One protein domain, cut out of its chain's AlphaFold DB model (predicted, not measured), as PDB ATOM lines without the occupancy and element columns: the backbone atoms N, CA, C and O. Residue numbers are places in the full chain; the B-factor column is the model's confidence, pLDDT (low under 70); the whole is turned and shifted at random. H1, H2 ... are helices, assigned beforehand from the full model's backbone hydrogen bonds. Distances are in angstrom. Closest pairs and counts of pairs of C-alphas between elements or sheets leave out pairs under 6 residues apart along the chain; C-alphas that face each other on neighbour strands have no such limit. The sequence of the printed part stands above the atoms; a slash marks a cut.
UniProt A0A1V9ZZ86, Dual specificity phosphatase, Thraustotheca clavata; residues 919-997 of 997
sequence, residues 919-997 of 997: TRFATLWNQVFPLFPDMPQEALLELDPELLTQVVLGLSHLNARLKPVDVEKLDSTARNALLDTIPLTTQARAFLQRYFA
ATOM      1  N   THR A 919      18.064  13.245  25.230       64.69
ATOM      2  CA  THR A 919      17.917  11.786  25.285       64.69
ATOM      3  C   THR A 919      16.895  11.393  26.341       64.69
ATOM      4  O   THR A 919      16.012  10.575  26.080       64.69
ATOM      5  N   ARG A 920      16.921  12.030  27.515       66.12
ATOM      6  CA  ARG A 920      15.958  11.791  28.593       66.12
ATOM      7  C   ARG A 920      14.562  12.308  28.248       66.12
ATOM      8  O   ARG A 920      13.591  11.630  28.588       66.12
ATOM      9  N   PHE A 921      14.447  13.452  27.569       73.56
ATOM     10  CA  PHE A 921      13.165  13.963  27.082       73.56
ATOM     11  C   PHE A 921      12.560  13.011  26.053       73.56
ATOM     12  O   PHE A 921      11.450  12.543  26.276       73.56
ATOM     13  N   ALA A 922      13.304  12.626  25.012       71.44
ATOM     14  CA  ALA A 922      12.837  11.672  24.007       71.44
ATOM     15  C   ALA A 922      12.448  10.319  24.631       71.44
ATOM     16  O   ALA A 922      11.420   9.739  24.281       71.44
ATOM     17  N   THR A 923      13.212   9.832  25.619       73.44
ATOM     18  CA  THR A 923      12.903   8.568  26.312       73.44
ATOM     19  C   THR A 923      11.590   8.655  27.093       73.44
ATOM     20  O   THR A 923      10.760   7.750  27.013       73.44
ATOM     21  N   LEU A 924      11.376   9.741  27.842       69.31
ATOM     22  CA  LEU A 924      10.136   9.959  28.595       69.31
ATOM     23  C   LEU A 924       8.953  10.241  27.662       69.31
ATOM     24  O   LEU A 924       7.859   9.730  27.891       69.31
ATOM     25  N   TRP A 925       9.175  11.004  26.594       79.25
ATOM     26  CA  TRP A 925       8.165  11.320  25.593       79.25
ATOM     27  C   TRP A 925       7.663  10.050  24.902       79.25
ATOM     28  O   TRP A 925       6.461   9.799  24.886       79.25
ATOM     29  N   ASN A 926       8.574   9.175  24.468       75.81
ATOM     30  CA  ASN A 926       8.238   7.892  23.848       75.81
ATOM     31  C   ASN A 926       7.552   6.915  24.813       75.81
ATOM     32  O   ASN A 926       6.762   6.080  24.380       75.81
ATOM     33  N   GLN A 927       7.812   7.012  26.122       72.62
ATOM     34  CA  GLN A 927       7.092   6.216  27.123       72.62
ATOM     35  C   GLN A 927       5.641   6.673  27.304       72.62
ATOM     36  O   GLN A 927       4.765   5.843  27.546       72.62
ATOM     37  N   VAL A 928       5.377   7.978  27.208       71.12
ATOM     38  CA  VAL A 928       4.045   8.548  27.460       71.12
ATOM     39  C   VAL A 928       3.202   8.609  26.180       71.12
ATOM     40  O   VAL A 928       1.998   8.342  26.225       71.12
ATOM     41  N   PHE A 929       3.825   8.896  25.035       79.38
ATOM     42  CA  PHE A 929       3.193   9.030  23.719       79.38
ATOM     43  C   PHE A 929       3.879   8.150  22.655       79.38
ATOM     44  O   PHE A 929       4.352   8.671  21.647       79.38
ATOM     45  N   PRO A 930       3.917   6.813  22.825       75.00
ATOM     46  CA  PRO A 930       4.590   5.894  21.901       75.00
ATOM     47  C   PRO A 930       4.102   5.968  20.447       75.00
ATOM     48  O   PRO A 930       4.841   5.584  19.548       75.00
ATOM     49  N   LEU A 931       2.878   6.449  20.197       73.31
ATOM     50  CA  LEU A 931       2.339   6.636  18.844       73.31
ATOM     51  C   LEU A 931       2.763   7.955  18.175       73.31
ATOM     52  O   LEU A 931       2.499   8.136  16.988       73.31
ATOM     53  N   PHE A 932       3.396   8.872  18.915       77.94
ATOM     54  CA  PHE A 932       3.813  10.196  18.438       77.94
ATOM     55  C   PHE A 932       5.261  10.518  18.859       77.94
ATOM     56  O   PHE A 932       5.480  11.498  19.580       77.94
ATOM     57  N   PRO A 933       6.246   9.696  18.446       72.75
ATOM     58  CA  PRO A 933       7.623   9.816  18.921       72.75
ATOM     59  C   PRO A 933       8.357  11.054  18.380       72.75
ATOM     60  O   PRO A 933       9.233  11.588  19.054       72.75
ATOM     61  N   ASP A 934       7.965  11.549  17.205       69.19
ATOM     62  CA  ASP A 934       8.710  12.567  16.452       69.19
ATOM     63  C   ASP A 934       8.332  14.020  16.808       69.19
ATOM     64  O   ASP A 934       8.443  14.920  15.974       69.19
ATOM     65  N   MET A 935       7.858  14.286  18.034       75.06
ATOM     66  CA  MET A 935       7.442  15.641  18.408       75.06
ATOM     67  C   MET A 935       8.648  16.541  18.718       75.06
ATOM     68  O   MET A 935       9.381  16.258  19.670       75.06
ATOM     69  N   PRO A 936       8.854  17.651  17.977       72.31
ATOM     70  CA  PRO A 936      10.005  18.514  18.200       72.31
ATOM     71  C   PRO A 936       9.872  19.258  19.534       72.31
ATOM     72  O   PRO A 936       8.948  20.046  19.740       72.31
ATOM     73  N   GLN A 937      10.828  19.015  20.433       74.56
ATOM     74  CA  GLN A 937      10.903  19.604  21.775       74.56
ATOM     75  C   GLN A 937      10.857  21.138  21.744       74.56
ATOM     76  O   GLN A 937      10.168  21.752  22.556       74.56
ATOM     77  N   GLU A 938      11.535  21.753  20.774       73.62
ATOM     78  CA  GLU A 938      11.576  23.208  20.586       73.62
ATOM     79  C   GLU A 938      10.176  23.792  20.351       73.62
ATOM     80  O   GLU A 938       9.798  24.771  20.990       73.62
ATOM     81  N   ALA A 939       9.348  23.124  19.542       72.56
ATOM     82  CA  ALA A 939       7.992  23.583  19.252       72.56
ATOM     83  C   ALA A 939       7.063  23.513  20.474       72.56
ATOM     84  O   ALA A 939       6.101  24.270  20.539       72.56
ATOM     85  N   LEU A 940       7.331  22.615  21.432       77.44
ATOM     86  CA  LEU A 940       6.569  22.510  22.683       77.44
ATOM     87  C   LEU A 940       6.990  23.554  23.714       77.44
ATOM     88  O   LEU A 940       6.151  24.021  24.483       77.44
ATOM     89  N   LEU A 941       8.276  23.913  23.738       74.50
ATOM     90  CA  LEU A 941       8.815  24.927  24.645       74.50
ATOM     91  C   LEU A 941       8.368  26.345  24.269       74.50
ATOM     92  O   LEU A 941       8.299  27.209  25.142       74.50
ATOM     93  N   GLU A 942       8.026  26.573  23.000       74.62
ATOM     94  CA  GLU A 942       7.453  27.835  22.516       74.62
ATOM     95  C   GLU A 942       5.952  27.990  22.818       74.62
ATOM     96  O   GLU A 942       5.402  29.083  22.654       74.62
ATOM     97  N   LEU A 943       5.271  26.930  23.271       78.00
ATOM     98  CA  LEU A 943       3.857  27.004  23.632       78.00
ATOM     99  C   LEU A 943       3.672  27.599  25.025       78.00
ATOM    100  O   LEU A 943       4.373  27.250  25.977       78.00
ATOM    101  N   ASP A 944       2.650  28.441  25.178       80.12
ATOM    102  CA  ASP A 944       2.221  28.835  26.511       80.12
ATOM    103  C   ASP A 944       1.696  27.611  27.306       80.12
ATOM    104  O   ASP A 944       1.262  26.610  26.720       80.12
ATOM    105  N   PRO A 945       1.727  27.646  28.652       75.62
ATOM    106  CA  PRO A 945       1.383  26.482  29.470       75.62
ATOM    107  C   PRO A 945      -0.055  25.978  29.286       75.62
ATOM    108  O   PRO A 945      -0.325  24.790  29.490       75.62
ATOM    109  N   GLU A 946      -0.988  26.861  28.927       73.19
ATOM    110  CA  GLU A 946      -2.398  26.516  28.760       73.19
ATOM    111  C   GLU A 946      -2.613  25.792  27.424       73.19
ATOM    112  O   GLU A 946      -3.283  24.753  27.379       73.19
ATOM    113  N   LEU A 947      -1.944  26.252  26.363       79.06
ATOM    114  CA  LEU A 947      -1.926  25.613  25.056       79.06
ATOM    115  C   LEU A 947      -1.180  24.276  25.090       79.06
ATOM    116  O   LEU A 947      -1.698  23.281  24.581       79.06
ATOM    117  N   LEU A 948      -0.019  24.224  25.750       82.88
ATOM    118  CA  LEU A 948       0.763  22.999  25.934       82.88
ATOM    119  C   LEU A 948      -0.065  21.919  26.638       82.88
ATOM    120  O   LEU A 948      -0.100  20.772  26.198       82.88
ATOM    121  N   THR A 949      -0.801  22.293  27.688       80.00
ATOM    122  CA  THR A 949      -1.682  21.361  28.406       80.00
ATOM    123  C   THR A 949      -2.760  20.789  27.484       80.00
ATOM    124  O   THR A 949      -3.026  19.587  27.512       80.00
ATOM    125  N   GLN A 950      -3.364  21.617  26.628       79.12
ATOM    126  CA  GLN A 950      -4.378  21.144  25.685       79.12
ATOM    127  C   GLN A 950      -3.801  20.265  24.571       79.12
ATOM    128  O   GLN A 950      -4.422  19.264  24.215       79.12
ATOM    129  N   VAL A 951      -2.611  20.584  24.061       81.88
ATOM    130  CA  VAL A 951      -1.894  19.764  23.072       81.88
ATOM    131  C   VAL A 951      -1.572  18.383  23.655       81.88
ATOM    132  O   VAL A 951      -1.905  17.367  23.045       81.88
ATOM    133  N   VAL A 952      -1.034  18.328  24.876       84.75
ATOM    134  CA  VAL A 952      -0.703  17.080  25.588       84.75
ATOM    135  C   VAL A 952      -1.956  16.244  25.886       84.75
ATOM    136  O   VAL A 952      -1.948  15.027  25.694       84.75
ATOM    137  N   LEU A 953      -3.064  16.872  26.297       78.62
ATOM    138  CA  LEU A 953      -4.347  16.180  26.494       78.62
ATOM    139  C   LEU A 953      -4.910  15.620  25.180       78.62
ATOM    140  O   LEU A 953      -5.424  14.501  25.164       78.62
ATOM    141  N   GLY A 954      -4.786  16.370  24.082       79.69
ATOM    142  CA  GLY A 954      -5.176  15.921  22.747       79.69
ATOM    143  C   GLY A 954      -4.394  14.682  22.306       79.69
ATOM    144  O   GLY A 954      -4.996  13.680  21.915       79.69
ATOM    145  N   LEU A 955      -3.066  14.710  22.450       80.69
ATOM    146  CA  LEU A 955      -2.192  13.574  22.133       80.69
ATOM    147  C   LEU A 955      -2.470  12.370  23.029       80.69
ATOM    148  O   LEU A 955      -2.540  11.252  22.531       80.69
ATOM    149  N   SER A 956      -2.697  12.580  24.329       81.12
ATOM    150  CA  SER A 956      -3.054  11.505  25.262       81.12
ATOM    151  C   SER A 956      -4.353  10.812  24.857       81.12
ATOM    152  O   SER A 956      -4.432   9.583  24.852       81.12
ATOM    153  N   HIS A 957      -5.354  11.591  24.442       76.62
ATOM    154  CA  HIS A 957      -6.624  11.046  23.980       76.62
ATOM    155  C   HIS A 957      -6.475  10.236  22.685       76.62
ATOM    156  O   HIS A 957      -7.043   9.149  22.574       76.62
ATOM    157  N   LEU A 958      -5.693  10.735  21.722       74.44
ATOM    158  CA  LEU A 958      -5.400  10.003  20.487       74.44
ATOM    159  C   LEU A 958      -4.603   8.723  20.770       74.44
ATOM    160  O   LEU A 958      -4.928   7.671  20.225       74.44
ATOM    161  N   ASN A 959      -3.629   8.792  21.681       77.12
ATOM    162  CA  ASN A 959      -2.788   7.665  22.077       77.12
ATOM    163  C   ASN A 959      -3.586   6.546  22.774       77.12
ATOM    164  O   ASN A 959      -3.266   5.372  22.633       77.12
ATOM    165  N   ALA A 960      -4.656   6.898  23.495       75.31
ATOM    166  CA  ALA A 960      -5.551   5.933  24.133       75.31
ATOM    167  C   ALA A 960      -6.560   5.286  23.166       75.31
ATOM    168  O   ALA A 960      -7.097   4.218  23.467       75.31
ATOM    169  N   ARG A 961      -6.872   5.937  22.035       70.75
ATOM    170  CA  ARG A 961      -7.916   5.483  21.098       70.75
ATOM    171  C   ARG A 961      -7.394   4.799  19.844       70.75
ATOM    172  O   ARG A 961      -8.125   3.992  19.275       70.75
ATOM    173  N   LEU A 962      -6.181   5.114  19.409       67.44
ATOM    174  CA  LEU A 962      -5.578   4.529  18.215       67.44
ATOM    175  C   LEU A 962      -4.665   3.365  18.604       67.44
ATOM    176  O   LEU A 962      -3.953   3.436  19.603       67.44
ATOM    177  N   LYS A 963      -4.674   2.278  17.826       68.06
ATOM    178  CA  LYS A 963      -3.649   1.230  17.936       68.06
ATOM    179  C   LYS A 963      -2.480   1.554  16.994       68.06
ATOM    180  O   LYS A 963      -2.693   2.246  15.999       68.06
ATOM    181  N   PRO A 964      -1.268   1.013  17.228       62.50
ATOM    182  CA  PRO A 964      -0.089   1.305  16.399       62.50
ATOM    183  C   PRO A 964      -0.308   1.081  14.896       62.50
ATOM    184  O   PRO A 964       0.110   1.889  14.079       62.50
ATOM    185  N   VAL A 965      -1.050   0.027  14.542       56.44
ATOM    186  CA  VAL A 965      -1.365  -0.355  13.152       56.44
ATOM    187  C   VAL A 965      -2.364   0.603  12.479       56.44
ATOM    188  O   VAL A 965      -2.429   0.657  11.250       56.44
ATOM    189  N   ASP A 966      -3.137   1.360  13.262       60.84
ATOM    190  CA  ASP A 966      -4.145   2.293  12.747       60.84
ATOM    191  C   ASP A 966      -3.506   3.636  12.352       60.84
ATOM    192  O   ASP A 966      -3.899   4.236  11.355       60.84
ATOM    193  N   VAL A 967      -2.473   4.091  13.072       61.41
ATOM    194  CA  VAL A 967      -1.849   5.414  12.864       61.41
ATOM    195  C   VAL A 967      -1.213   5.547  11.476       61.41
ATOM    196  O   VAL A 967      -1.380   6.585  10.834       61.41
ATOM    197  N   GLU A 968      -0.561   4.494  10.974       58.12
ATOM    198  CA  GLU A 968       0.059   4.463   9.636       58.12
ATOM    199  C   GLU A 968      -0.962   4.431   8.484       58.12
ATOM    200  O   GLU A 968      -0.625   4.767   7.352       58.12
ATOM    201  N   LYS A 969      -2.217   4.048   8.760       57.53
ATOM    202  CA  LYS A 969      -3.289   3.900   7.757       57.53
ATOM    203  C   LYS A 969      -4.315   5.033   7.770       57.53
ATOM    204  O   LYS A 969      -5.199   5.055   6.916       57.53
ATOM    205  N   LEU A 970      -4.231   5.944   8.739       63.84
ATOM    206  CA  LEU A 970      -5.144   7.077   8.859       63.84
ATOM    207  C   LEU A 970      -4.736   8.210   7.907       63.84
ATOM    208  O   LEU A 970      -3.659   8.788   8.055       63.84
ATOM    209  N   ASP A 971      -5.629   8.563   6.980       68.50
ATOM    210  CA  ASP A 971      -5.483   9.756   6.147       68.50
ATOM    211  C   ASP A 971      -5.636  11.048   6.980       68.50
ATOM    212  O   ASP A 971      -6.136  11.049   8.114       68.50
ATOM    213  N   SER A 972      -5.181  12.179   6.432       63.88
ATOM    214  CA  SER A 972      -5.250  13.480   7.116       63.88
ATOM    215  C   SER A 972      -6.693  13.874   7.465       63.88
ATOM    216  O   SER A 972      -6.944  14.505   8.494       63.88
ATOM    217  N   THR A 973      -7.662  13.429   6.665       65.62
ATOM    218  CA  THR A 973      -9.099  13.633   6.865       65.62
ATOM    219  C   THR A 973      -9.641  12.907   8.103       65.62
ATOM    220  O   THR A 973     -10.353  13.516   8.906       65.62
ATOM    221  N   ALA A 974      -9.272  11.643   8.326       66.75
ATOM    222  CA  ALA A 974      -9.692  10.855   9.484       66.75
ATOM    223  C   ALA A 974      -9.044  11.339  10.790       66.75
ATOM    224  O   ALA A 974      -9.699  11.350  11.836       66.75
ATOM    225  N   ARG A 975      -7.784  11.796  10.742       67.50
ATOM    226  CA  ARG A 975      -7.099  12.382  11.913       67.50
ATOM    227  C   ARG A 975      -7.774  13.678  12.362       67.50
ATOM    228  O   ARG A 975      -8.002  13.873  13.556       67.50
ATOM    229  N   ASN A 976      -8.171  14.521  11.408       68.50
ATOM    230  CA  ASN A 976      -8.898  15.759  11.688       68.50
ATOM    231  C   ASN A 976     -10.282  15.492  12.297       68.50
ATOM    232  O   ASN A 976     -10.637  16.121  13.291       68.50
ATOM    233  N   ALA A 977     -11.010  14.492  11.790       70.69
ATOM    234  CA  ALA A 977     -12.300  14.093  12.354       70.69
ATOM    235  C   ALA A 977     -12.191  13.586  13.808       70.69
ATOM    236  O   ALA A 977     -13.079  13.834  14.622       70.69
ATOM    237  N   LEU A 978     -11.093  12.911  14.167       71.38
ATOM    238  CA  LEU A 978     -10.817  12.490  15.546       71.38
ATOM    239  C   LEU A 978     -10.495  13.675  16.462       71.38
ATOM    240  O   LEU A 978     -11.015  13.733  17.579       71.38
ATOM    241  N   LEU A 979      -9.697  14.636  15.995       71.12
ATOM    242  CA  LEU A 979      -9.400  15.865  16.740       71.12
ATOM    243  C   LEU A 979     -10.653  16.720  16.991       71.12
ATOM    244  O   LEU A 979     -10.734  17.401  18.015       71.12
ATOM    245  N   ASP A 980     -11.652  16.651  16.110       72.38
ATOM    246  CA  ASP A 980     -12.940  17.333  16.288       72.38
ATOM    247  C   ASP A 980     -13.803  16.723  17.404       72.38
ATOM    248  O   ASP A 980     -14.664  17.404  17.964       72.38
ATOM    249  N   THR A 981     -13.543  15.472  17.805       71.88
ATOM    250  CA  THR A 981     -14.230  14.843  18.950       71.88
ATOM    251  C   THR A 981     -13.695  15.294  20.311       71.88
ATOM    252  O   THR A 981     -14.315  15.014  21.339       71.88
ATOM    253  N   ILE A 982     -12.568  16.015  20.330       75.56
ATOM    254  CA  ILE A 982     -11.903  16.485  21.545       75.56
ATOM    255  C   ILE A 982     -12.179  17.991  21.713       75.56
ATOM    256  O   ILE A 982     -11.979  18.767  20.770       75.56
ATOM    257  N   PRO A 983     -12.609  18.453  22.904       75.69
ATOM    258  CA  PRO A 983     -12.876  19.865  23.167       75.69
ATOM    259  C   PRO A 983     -11.570  20.673  23.317       75.69
ATOM    260  O   PRO A 983     -11.221  21.119  24.405       75.69
ATOM    261  N   LEU A 984     -10.844  20.855  22.211       79.81
ATOM    262  CA  LEU A 984      -9.631  21.671  22.111       79.81
ATOM    263  C   LEU A 984      -9.953  23.098  21.650       79.81
ATOM    264  O   LEU A 984     -10.865  23.317  20.841       79.81
ATOM    265  N   THR A 985      -9.162  24.064  22.122       84.50
ATOM    266  CA  THR A 985      -9.141  25.433  21.586       84.50
ATOM    267  C   THR A 985      -8.706  25.442  20.122       84.50
ATOM    268  O   THR A 985      -7.991  24.554  19.654       84.50
ATOM    269  N   THR A 986      -9.120  26.469  19.374       82.50
ATOM    270  CA  THR A 986      -8.796  26.602  17.944       82.50
ATOM    271  C   THR A 986      -7.287  26.611  17.690       82.50
ATOM    272  O   THR A 986      -6.836  26.028  16.710       82.50
ATOM    273  N   GLN A 987      -6.506  27.217  18.591       82.00
ATOM    274  CA  GLN A 987      -5.045  27.268  18.502       82.00
ATOM    275  C   GLN A 987      -4.396  25.900  18.771       82.00
ATOM    276  O   GLN A 987      -3.559  25.473  17.982       82.00
ATOM    277  N   ALA A 988      -4.824  25.170  19.809       81.94
ATOM    278  CA  ALA A 988      -4.299  23.831  20.094       81.94
ATOM    279  C   ALA A 988      -4.670  22.829  18.987       81.94
ATOM    280  O   ALA A 988      -3.854  21.992  18.598       81.94
ATOM    281  N   ARG A 989      -5.881  22.951  18.422       83.56
ATOM    282  CA  ARG A 989      -6.309  22.149  17.268       83.56
ATOM    283  C   ARG A 989      -5.459  22.461  16.037       83.56
ATOM    284  O   ARG A 989      -4.955  21.531  15.424       83.56
ATOM    285  N   ALA A 990      -5.247  23.736  15.711       81.69
ATOM    286  CA  ALA A 990      -4.410  24.132  14.578       81.69
ATOM    287  C   ALA A 990      -2.953  23.660  14.731       81.69
ATOM    288  O   ALA A 990      -2.347  23.228  13.753       81.69
ATOM    289  N   PHE A 991      -2.408  23.685  15.953       85.00
ATOM    290  CA  PHE A 991      -1.073  23.163  16.246       85.00
ATOM    291  C   PHE A 991      -0.977  21.658  15.964       85.00
ATOM    292  O   PHE A 991      -0.101  21.230  15.220       85.00
ATOM    293  N   LEU A 992      -1.918  20.860  16.483       81.25
ATOM    294  CA  LEU A 992      -1.947  19.415  16.235       81.25
ATOM    295  C   LEU A 992      -2.187  19.086  14.758       81.25
ATOM    296  O   LEU A 992      -1.547  18.192  14.220       81.25
ATOM    297  N   GLN A 993      -3.052  19.835  14.073       79.31
ATOM    298  CA  GLN A 993      -3.280  19.667  12.635       79.31
ATOM    299  C   GLN A 993      -2.022  19.956  11.812       79.31
ATOM    300  O   GLN A 993      -1.755  19.235  10.859       79.31
ATOM    301  N   ARG A 994      -1.236  20.969  12.200       78.81
ATOM    302  CA  ARG A 994       0.051  21.285  11.567       78.81
ATOM    303  C   ARG A 994       1.133  20.257  11.886       78.81
ATOM    304  O   ARG A 994       2.003  20.052  11.059       78.81
ATOM    305  N   TYR A 995       1.087  19.636  13.062       77.50
ATOM    306  CA  TYR A 995       1.992  18.543  13.417       77.50
ATOM    307  C   TYR A 995       1.688  17.255  12.633       77.50
ATOM    308  O   TYR A 995       2.600  16.512  12.290       77.50
ATOM    309  N   PHE A 996       0.410  16.977  12.354       70.19
ATOM    310  CA  PHE A 996      -0.009  15.774  11.625       70.19
ATOM    311  C   PHE A 996      -0.007  15.905  10.095       70.19
ATOM    312  O   PHE A 996      -0.238  14.888   9.430       70.19
ATOM    313  N   ALA A 997       0.173  17.118   9.569       64.31
ATOM    314  CA  ALA A 997       0.295  17.427   8.145       64.31
ATOM    315  C   ALA A 997       1.767  17.424   7.731       64.31
ATOM    316  O   ALA A 997       2.049  16.864   6.648       64.31
TER     317      ALA A 997
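Overview. This is residues 919 to 997 of the 997 residues of the protein "Dual specificity phosphatase" of Thraustotheca clavata (UniProt A0A1V9ZZ86). The longest helix, H3, runs along one side of a small helical domain, and a helical hairpin of H5 and H6 packs on it, chiefly through H6, which crosses beneath the first half of H3. H1 and the short H2 lie away to another side of H3, near it but without firm contact, and the short H4 lies just beyond the last residues of H3. The printed part has 79 residues with six named helices, in the order H1 H2 H3 H4 H5 H6, and no named strand; its class is all helix. It is compact, with a radius of gyration of the C-alphas of 12.2 A, and the C-alphas span 30 by 27 by 19 A.

Along the chain. H3 holds residues 945 to 961 and is 24.4 A long from C-alpha 945 at (1.383, 26.482, 29.470) to C-alpha 961 at (-7.916, 5.483, 21.098). H6, residues 986 to 996, is 15.3 A long, and H5, residues 972 to 980, is 12.6 A long. H1, residues 919 to 928, begins with C-alpha 919 at (17.917, 11.786, 25.285) and is 14.4 A long. H2 is residues 937 to 941, 6.4 A, and H4 is residues 964 to 967, 5.7 A. C-alpha 996, where H6 ends, is at (-0.009, 15.774, 11.625).

Arrangement. H3 touches H6 with residues 947 to 951 alone; the closest C-alphas, of Val 951 and Ala 988, are 5.6 A apart. The two run the same way at a steep tilt of 53 degrees. H5 and H6 form a helical hairpin: they touch, opposite ways at a shallow tilt of 30 degrees, with the C-alphas of Asn 976 and Gln 993 closest at 6.9 A. H3 and H5 are close but not clearly touching, closest at the C-alphas of Gly 954 and Leu 979, 7.3 A. H2 is close to but not clearly touching H3, with the C-alphas of Leu 940 and Leu 948 closest at 6.7 A. H1 and H3 are close but not clearly touching, closest at the C-alphas of Val 928 and Ser 956, 8.0 A. H1 and H2 are only just apart, 8.1 A at the closest. H4 touches no helix; it is apart from H3 and from H5, for instance. In H1, H2, H3, H5 and H6 every O i to N i+4 pair is within hydrogen-bond range; H4 is too short for such a pair, and its one O i to N i+3 pair is not within range.

Size, cuts and confidence. The C-alphas of Arg 920 and Thr 973, the two farthest apart, are 33.2 A apart. The printed part has no cut and ends at residue 997, the chain's last. The link from H1 to H2, 8 residues, is short; the other links are tight. The mean pLDDT of the printed part is 73.8; 20 residues are under 70, among them residues 962 to 976.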